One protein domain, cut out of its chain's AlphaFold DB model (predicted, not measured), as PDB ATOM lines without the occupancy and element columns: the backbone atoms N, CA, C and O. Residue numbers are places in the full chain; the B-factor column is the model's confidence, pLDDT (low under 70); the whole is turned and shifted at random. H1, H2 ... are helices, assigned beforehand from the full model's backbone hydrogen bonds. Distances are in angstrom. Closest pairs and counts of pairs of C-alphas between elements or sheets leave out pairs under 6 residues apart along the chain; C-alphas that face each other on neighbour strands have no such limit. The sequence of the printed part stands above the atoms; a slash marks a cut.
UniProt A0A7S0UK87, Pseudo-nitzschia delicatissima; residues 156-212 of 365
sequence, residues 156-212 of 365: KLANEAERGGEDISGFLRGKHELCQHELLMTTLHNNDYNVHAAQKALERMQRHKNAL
ATOM      1  N   LYS A 156       1.070 -28.083 -10.802       90.94
ATOM      2  CA  LYS A 156       0.697 -28.593 -12.131       90.94
ATOM      3  C   LYS A 156       0.074 -27.487 -12.973       90.94
ATOM      4  O   LYS A 156       0.558 -27.220 -14.071       90.94
ATOM      5  N   LEU A 157      -0.921 -26.807 -12.410       90.19
ATOM      6  CA  LEU A 157      -1.605 -25.690 -13.058       90.19
ATOM      7  C   LEU A 157      -0.658 -24.507 -13.304       90.19
ATOM      8  O   LEU A 157      -0.684 -23.915 -14.380       90.19
ATOM      9  N   ALA A 158       0.248 -24.216 -12.365       89.62
ATOM     10  CA  ALA A 158       1.267 -23.185 -12.563       89.62
ATOM     11  C   ALA A 158       2.181 -23.496 -13.766       89.62
ATOM     12  O   ALA A 158       2.404 -22.640 -14.618       89.62
ATOM     13  N   ASN A 159       2.664 -24.738 -13.882       90.62
ATOM     14  CA  ASN A 159       3.508 -25.157 -15.008       90.62
ATOM     15  C   ASN A 159       2.743 -25.190 -16.343       90.62
ATOM     16  O   ASN A 159       3.328 -25.007 -17.410       90.62
ATOM     17  N   GLU A 160       1.443 -25.480 -16.322       90.94
ATOM     18  CA  GLU A 160       0.576 -25.398 -17.501       90.94
ATOM     19  C   GLU A 160       0.410 -23.958 -17.983       90.94
ATOM     20  O   GLU A 160       0.589 -23.702 -19.172       90.94
ATOM     21  N   ALA A 161       0.172 -23.022 -17.067       90.44
ATOM     22  CA  ALA A 161       0.081 -21.602 -17.380       90.44
ATOM     23  C   ALA A 161       1.419 -21.018 -17.885       90.44
ATOM     24  O   ALA A 161       1.417 -20.306 -18.890       90.44
ATOM     25  N   GLU A 162       2.569 -21.385 -17.298       90.50
ATOM     26  CA  GLU A 162       3.883 -20.968 -17.830       90.50
ATOM     27  C   GLU A 162       4.130 -21.514 -19.247       90.50
ATOM     28  O   GLU A 162       4.607 -20.792 -20.123       90.50
ATOM     29  N   ARG A 163       3.746 -22.771 -19.525       89.75
ATOM     30  CA  ARG A 163       3.795 -23.325 -20.894       89.75
ATOM     31  C   ARG A 163       2.830 -22.623 -21.852       89.75
ATOM     32  O   ARG A 163       3.107 -22.570 -23.047       89.75
ATOM     33  N   GLY A 164       1.724 -22.094 -21.334       88.00
ATOM     34  CA  GLY A 164       0.754 -21.276 -22.061       88.00
ATOM     35  C   GLY A 164       1.228 -19.851 -22.368       88.00
ATOM     36  O   GLY A 164       0.538 -19.143 -23.098       88.00
ATOM     37  N   GLY A 165       2.399 -19.439 -21.864       90.25
ATOM     38  CA  GLY A 165       3.001 -18.129 -22.131       90.25
ATOM     39  C   GLY A 165       2.819 -17.089 -21.021       90.25
ATOM     40  O   GLY A 165       3.184 -15.931 -21.223       90.25
ATOM     41  N   GLU A 166       2.281 -17.468 -19.859       90.69
ATOM     42  CA  GLU A 166       2.188 -16.589 -18.688       90.69
ATOM     43  C   GLU A 166       3.548 -16.478 -17.969       90.69
ATOM     44  O   GLU A 166       4.203 -17.482 -17.690       90.69
ATOM     45  N   ASP A 167       3.976 -15.264 -17.608       89.75
ATOM     46  CA  ASP A 167       5.239 -15.036 -16.881       89.75
ATOM     47  C   ASP A 167       5.031 -15.026 -15.355       89.75
ATOM     48  O   ASP A 167       5.171 -14.005 -14.671       89.75
ATOM     49  N   ILE A 168       4.666 -16.185 -14.803       88.75
ATOM     50  CA  ILE A 168       4.421 -16.356 -13.360       88.75
ATOM     51  C   ILE A 168       5.690 -16.061 -12.555       88.75
ATOM     52  O   ILE A 168       5.692 -15.336 -11.556       88.75
ATOM     53  N   SER A 169       6.795 -16.626 -13.023       86.12
ATOM     54  CA  SER A 169       8.130 -16.444 -12.485       86.12
ATOM     55  C   SER A 169       8.556 -14.967 -12.412       86.12
ATOM     56  O   SER A 169       9.115 -14.538 -11.396       86.12
ATOM     57  N   GLY A 170       8.296 -14.171 -13.451       86.44
ATOM     58  CA  GLY A 170       8.546 -12.730 -13.456       86.44
ATOM     59  C   GLY A 170       7.615 -11.959 -12.524       86.44
ATOM     60  O   GLY A 170       8.083 -11.084 -11.792       86.44
ATOM     61  N   PHE A 171       6.334 -12.334 -12.462       86.81
ATOM     62  CA  PHE A 171       5.370 -11.735 -11.536       86.81
ATOM     63  C   PHE A 171       5.795 -11.895 -10.070       86.81
ATOM     64  O   PHE A 171       5.776 -10.921  -9.315       86.81
ATOM     65  N   LEU A 172       6.247 -13.088  -9.673       87.25
ATOM     66  CA  LEU A 172       6.707 -13.366  -8.307       87.25
ATOM     67  C   LEU A 172       8.022 -12.653  -7.962       87.25
ATOM     68  O   LEU A 172       8.178 -12.138  -6.857       87.25
ATOM     69  N   ARG A 173       8.959 -12.574  -8.916       83.75
ATOM     70  CA  ARG A 173      10.248 -11.875  -8.741       83.75
ATOM     71  C   ARG A 173      10.155 -10.350  -8.873       83.75
ATOM     72  O   ARG A 173      11.175  -9.671  -8.746       83.75
ATOM     73  N   GLY A 174       8.968  -9.813  -9.147       80.56
ATOM     74  CA  GLY A 174       8.722  -8.380  -9.262       80.56
ATOM     75  C   GLY A 174       9.061  -7.594  -7.989       80.56
ATOM     76  O   GLY A 174       9.269  -8.144  -6.905       80.56
ATOM     77  N   LYS A 175       9.110  -6.262  -8.111       68.12
ATOM     78  CA  LYS A 175       9.311  -5.362  -6.965       68.12
ATOM     79  C   LYS A 175       8.033  -5.282  -6.129       68.12
ATOM     80  O   LYS A 175       7.213  -4.392  -6.333       68.12
ATOM     81  N   HIS A 176       7.904  -6.192  -5.175       71.25
ATOM     82  CA  HIS A 176       6.813  -6.234  -4.202       71.25
ATOM     83  C   HIS A 176       7.334  -5.921  -2.795       71.25
ATOM     84  O   HIS A 176       8.530  -6.048  -2.523       71.25
ATOM     85  N   GLU A 177       6.462  -5.480  -1.885       64.69
ATOM     86  CA  GLU A 177       6.885  -5.227  -0.499       64.69
ATOM     87  C   GLU A 177       7.235  -6.542   0.224       64.69
ATOM     88  O   GLU A 177       6.783  -7.632  -0.138       64.69
ATOM     89  N   LEU A 178       8.023  -6.438   1.298       53.28
ATOM     90  CA  LEU A 178       8.377  -7.572   2.156       53.28
ATOM     91  C   LEU A 178       7.110  -8.308   2.641       53.28
ATOM     92  O   LEU A 178       6.139  -7.679   3.059       53.28
ATOM     93  N   CYS A 179       7.146  -9.644   2.592       60.84
ATOM     94  CA  CYS A 179       6.052 -10.556   2.965       60.84
ATOM     95  C   CYS A 179       4.831 -10.585   2.024       60.84
ATOM     96  O   CYS A 179       3.833 -11.216   2.361       60.84
ATOM     97  N   GLN A 180       4.885  -9.973   0.836       75.31
ATOM     98  CA  GLN A 180       3.779 -10.076  -0.129       75.31
ATOM     99  C   GLN A 180       3.779 -11.386  -0.931       75.31
ATOM    100  O   GLN A 180       2.784 -11.691  -1.572       75.31
ATOM    101  N   HIS A 181       4.847 -12.186  -0.875       82.31
ATOM    102  CA  HIS A 181       4.983 -13.384  -1.713       82.31
ATOM    103  C   HIS A 181       3.836 -14.390  -1.519       82.31
ATOM    104  O   HIS A 181       3.317 -14.911  -2.497       82.31
ATOM    105  N   GLU A 182       3.386 -14.606  -0.280       83.00
ATOM    106  CA  GLU A 182       2.230 -15.462   0.028       83.00
ATOM    107  C   GLU A 182       0.932 -14.921  -0.586       83.00
ATOM    108  O   GLU A 182       0.163 -15.667  -1.192       83.00
ATOM    109  N   LEU A 183       0.717 -13.604  -0.491       85.81
ATOM    110  CA  LEU A 183      -0.420 -12.942  -1.122       85.81
ATOM    111  C   LEU A 183      -0.364 -13.106  -2.643       85.81
ATOM    112  O   LEU A 183      -1.374 -13.463  -3.233       85.81
ATOM    113  N   LEU A 184       0.807 -12.914  -3.260       88.00
ATOM    114  CA  LEU A 184       1.001 -13.103  -4.700       88.00
ATOM    115  C   LEU A 184       0.673 -14.537  -5.126       88.00
ATOM    116  O   LEU A 184      -0.095 -14.731  -6.067       88.00
ATOM    117  N   MET A 185       1.197 -15.535  -4.408       89.94
ATOM    118  CA  MET A 185       0.931 -16.950  -4.693       89.94
ATOM    119  C   MET A 185      -0.565 -17.265  -4.587       89.94
ATOM    120  O   MET A 185      -1.138 -17.849  -5.502       89.94
ATOM    121  N   THR A 186      -1.214 -16.787  -3.524       88.94
ATOM    122  CA  THR A 186      -2.655 -16.978  -3.303       88.94
ATOM    123  C   THR A 186      -3.484 -16.277  -4.380       88.94
ATOM    124  O   THR A 186      -4.470 -16.823  -4.866       88.94
ATOM    125  N   THR A 187      -3.092 -15.065  -4.794       89.69
ATOM    126  CA  THR A 187      -3.785 -14.353  -5.877       89.69
ATOM    127  C   THR A 187      -3.643 -15.044  -7.214       89.69
ATOM    128  O   THR A 187      -4.620 -15.083  -7.950       89.69
ATOM    129  N   LEU A 188      -2.473 -15.602  -7.523       92.44
ATOM    130  CA  LEU A 188      -2.290 -16.392  -8.734       92.44
ATOM    131  C   LEU A 188      -3.181 -17.627  -8.695       92.44
ATOM    132  O   LEU A 188      -3.934 -17.850  -9.634       92.44
ATOM    133  N   HIS A 189      -3.161 -18.366  -7.586       91.06
ATOM    134  CA  HIS A 189      -3.982 -19.559  -7.421       91.06
ATOM    135  C   HIS A 189      -5.481 -19.271  -7.596       91.06
ATOM    136  O   HIS A 189      -6.157 -19.958  -8.352       91.06
ATOM    137  N   ASN A 190      -5.984 -18.199  -6.980       90.56
ATOM    138  CA  ASN A 190      -7.392 -17.805  -7.076       90.56
ATOM    139  C   ASN A 190      -7.800 -17.238  -8.450       90.56
ATOM    140  O   ASN A 190      -8.984 -16.993  -8.667       90.56
ATOM    141  N   ASN A 191      -6.843 -16.958  -9.340       92.00
ATOM    142  CA  ASN A 191      -7.083 -16.457 -10.699       92.00
ATOM    143  C   ASN A 191      -6.555 -17.440 -11.758       92.00
ATOM    144  O   ASN A 191      -6.143 -17.007 -12.835       92.00
ATOM    145  N   ASP A 192      -6.512 -18.739 -11.439       90.88
ATOM    146  CA  ASP A 192      -6.082 -19.809 -12.350       90.88
ATOM    147  C   ASP A 192      -4.712 -19.546 -13.001       90.88
ATOM    148  O   ASP A 192      -4.468 -19.880 -14.158       90.88
ATOM    149  N   TYR A 193      -3.804 -18.916 -12.250       91.69
ATOM    150  CA  TYR A 193      -2.450 -18.541 -12.672       91.69
ATOM    151  C   TYR A 193      -2.376 -17.550 -13.841       91.69
ATOM    152  O   TYR A 193      -1.305 -17.365 -14.416       91.69
ATOM    153  N   ASN A 194      -3.466 -16.842 -14.149       91.69
ATOM    154  CA  ASN A 194      -3.433 -15.729 -15.089       91.69
ATOM    155  C   ASN A 194      -2.776 -14.498 -14.443       91.69
ATOM    156  O   ASN A 194      -3.317 -13.909 -13.498       91.69
ATOM    157  N   VAL A 195      -1.622 -14.076 -14.963       90.12
ATOM    158  CA  VAL A 195      -0.806 -13.019 -14.348       90.12
ATOM    159  C   VAL A 195      -1.513 -11.667 -14.408       90.12
ATOM    160  O   VAL A 195      -1.529 -10.923 -13.424       90.12
ATOM    161  N   HIS A 196      -2.158 -11.350 -15.531       89.75
ATOM    162  CA  HIS A 196      -2.843 -10.071 -15.717       89.75
ATOM    163  C   HIS A 196      -4.075  -9.932 -14.802       89.75
ATOM    164  O   HIS A 196      -4.288  -8.889 -14.174       89.75
ATOM    165  N   ALA A 197      -4.881 -10.990 -14.681       91.44
ATOM    166  CA  ALA A 197      -6.020 -11.028 -13.767       91.44
ATOM    167  C   ALA A 197      -5.563 -10.936 -12.302       91.44
ATOM    168  O   ALA A 197      -6.109 -10.130 -11.538       91.44
ATOM    169  N   ALA A 198      -4.513 -11.679 -11.933       90.06
ATOM    170  CA  ALA A 198      -3.923 -11.635 -10.598       90.06
ATOM    171  C   ALA A 198      -3.390 -10.236 -10.247       90.06
ATOM    172  O   ALA A 198      -3.650  -9.741  -9.149       90.06
ATOM    173  N   GLN A 199      -2.727  -9.549 -11.184       88.81
ATOM    174  CA  GLN A 199      -2.254  -8.178 -10.984       88.81
ATOM    175  C   GLN A 199      -3.415  -7.210 -10.707       88.81
ATOM    176  O   GLN A 199      -3.386  -6.459  -9.730       88.81
ATOM    177  N   LYS A 200      -4.490  -7.270 -11.501       89.50
ATOM    178  CA  LYS A 200      -5.679  -6.426 -11.296       89.50
ATOM    179  C   LYS A 200      -6.378  -6.716  -9.961       89.50
ATOM    180  O   LYS A 200      -6.871  -5.797  -9.296       89.50
ATOM    181  N   ALA A 201      -6.428  -7.986  -9.554       88.25
ATOM    182  CA  ALA A 201      -6.958  -8.394  -8.256       88.25
ATOM    183  C   ALA A 201      -6.099  -7.851  -7.099       88.25
ATOM    184  O   ALA A 201      -6.643  -7.325  -6.123       88.25
ATOM    185  N   LEU A 202      -4.771  -7.894  -7.239       86.12
ATOM    186  CA  LEU A 202      -3.828  -7.338  -6.272       86.12
ATOM    187  C   LEU A 202      -4.007  -5.823  -6.113       86.12
ATOM    188  O   LEU A 202      -4.158  -5.342  -4.991       86.12
ATOM    189  N   GLU A 203      -4.096  -5.076  -7.214       85.00
ATOM    190  CA  GLU A 203      -4.339  -3.626  -7.204       85.00
ATOM    191  C   GLU A 203      -5.677  -3.264  -6.534       85.00
ATOM    192  O   GLU A 203      -5.814  -2.241  -5.854       85.00
ATOM    193  N   ARG A 204      -6.711  -4.098  -6.704       85.88
ATOM    194  CA  ARG A 204      -7.997  -3.926  -6.008       85.88
ATOM    195  C   ARG A 204      -7.857  -4.151  -4.500       85.88
ATOM    196  O   ARG A 204      -8.381  -3.350  -3.727       85.88
ATOM    197  N   MET A 205      -7.149  -5.193  -4.075       81.56
ATOM    198  CA  MET A 205      -6.929  -5.461  -2.650       81.56
ATOM    199  C   MET A 205      -6.032  -4.418  -1.985       81.56
ATOM    200  O   MET A 205      -6.313  -4.003  -0.863       81.56
ATOM    201  N   GLN A 206      -4.996  -3.937  -2.672       78.44
ATOM    202  CA  GLN A 206      -4.119  -2.877  -2.170       78.44
ATOM    203  C   GLN A 206      -4.887  -1.573  -1.932       78.44
ATOM    204  O   GLN A 206      -4.700  -0.939  -0.897       78.44
ATOM    205  N   ARG A 207      -5.826  -1.208  -2.818       75.50
ATOM    206  CA  ARG A 207      -6.725  -0.062  -2.592       75.50
ATOM    207  C   ARG A 207      -7.550  -0.212  -1.316       75.50
ATOM    208  O   ARG A 207      -7.661   0.739  -0.551       75.50
ATOM    209  N   HIS A 208      -8.079  -1.407  -1.058       71.00
ATOM    210  CA  HIS A 208      -8.828  -1.682   0.168       71.00
ATOM    211  C   HIS A 208      -7.928  -1.685   1.417       71.00
ATOM    212  O   HIS A 208      -8.321  -1.190   2.468       71.00
ATOM    213  N   LYS A 209      -6.695  -2.196   1.309       70.44
ATOM    214  CA  LYS A 209      -5.711  -2.182   2.401       70.44
ATOM    215  C   LYS A 209      -5.271  -0.763   2.757       70.44
ATOM    216  O   LYS A 209      -5.174  -0.453   3.935       70.44
ATOM    217  N   ASN A 210      -5.067   0.097   1.762       63.38
ATOM    218  CA  ASN A 210      -4.720   1.504   1.974       63.38
ATOM    219  C   ASN A 210      -5.877   2.310   2.591       63.38
ATOM    220  O   ASN A 210      -5.635   3.358   3.182       63.38
ATOM    221  N   ALA A 211      -7.117   1.826   2.466       60.75
ATOM    222  CA  ALA A 211      -8.281   2.393   3.144       60.75
ATOM    223  C   ALA A 211      -8.401   1.942   4.614       60.75
ATOM    224  O   ALA A 211      -9.081   2.604   5.397       60.75
ATOM    225  N   LEU A 212      -7.746   0.840   5.006       58.47
ATOM    226  CA  LEU A 212      -7.668   0.399   6.398       58.47
ATOM    227  C   LEU A 212      -6.497   1.082   7.129       58.47
ATOM    228  O   LEU A 212      -5.457   1.349   6.524       58.47
TER     229      LEU A 212
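This is residues 156 to 212 of the 365 residues of a protein of Pseudo-nitzschia delicatissima (UniProt A0A7S0UK87). A long helix, H4, and a shorter one, H3, make a V that meets near the end of H3 and the beginning of H4; the short H2 sits between H1 and H3 along the chain, its residue Leu 172 near Leu 184 of H3 and its residue Ile 168 near Val 195 of H4, and H1 lies at the end of the long axis away from residue 212. Residues 206 to 212, of which 206 to 211 belong to H4, stick out and add to the length. The printed part has 57 residues, with four named helices in the order H1, H2, H3, H4 and no named strand: the class is all helix. It is compact, with a radius of gyration of the C-alphas of 11.5 A, and spans 37 by 19 by 15 A.

Find C-alpha 156 at (0.697, -28.593, -12.131); from there H1 runs to residue 163. H2 follows at residues 168 to 172. Look next at residues 181 to 189 for H3, 12.3 A long. H4, residues 195 to 211, is 24.5 A long and ends at C-alpha 211, (-8.281, 2.393, 3.144).

H1 and H2 only just touch, only at the corner by their link, with C-alphas 162 and 168 closest at 6.4 A. H2 only just touches H3, with 3 pairs of C-alphas within 8 A; Leu 172 and Leu 184 are closest, their C-alphas 6.8 A apart. H2 and H4 are close but not clearly touching, with the closest C-alphas, 168 and 195, at 6.3 A. H3 touches H4, which meets it with residues 195 to 202 alone; the closest C-alphas, 188 and 198, are 5.4 A apart. H3 and H4 stand at a steep tilt of 53 degrees, opposite ways. H1 and H4 are apart. In H1, H2, H3 and H4 every O i to N i+4 pair is within hydrogen-bond range.

The two farthest C-alphas, 163 and 212, are 37.9 A apart. The printed part has no cut and no long link. The pLDDT is under 70 at residues 175, 177 to 179 and 210 to 212.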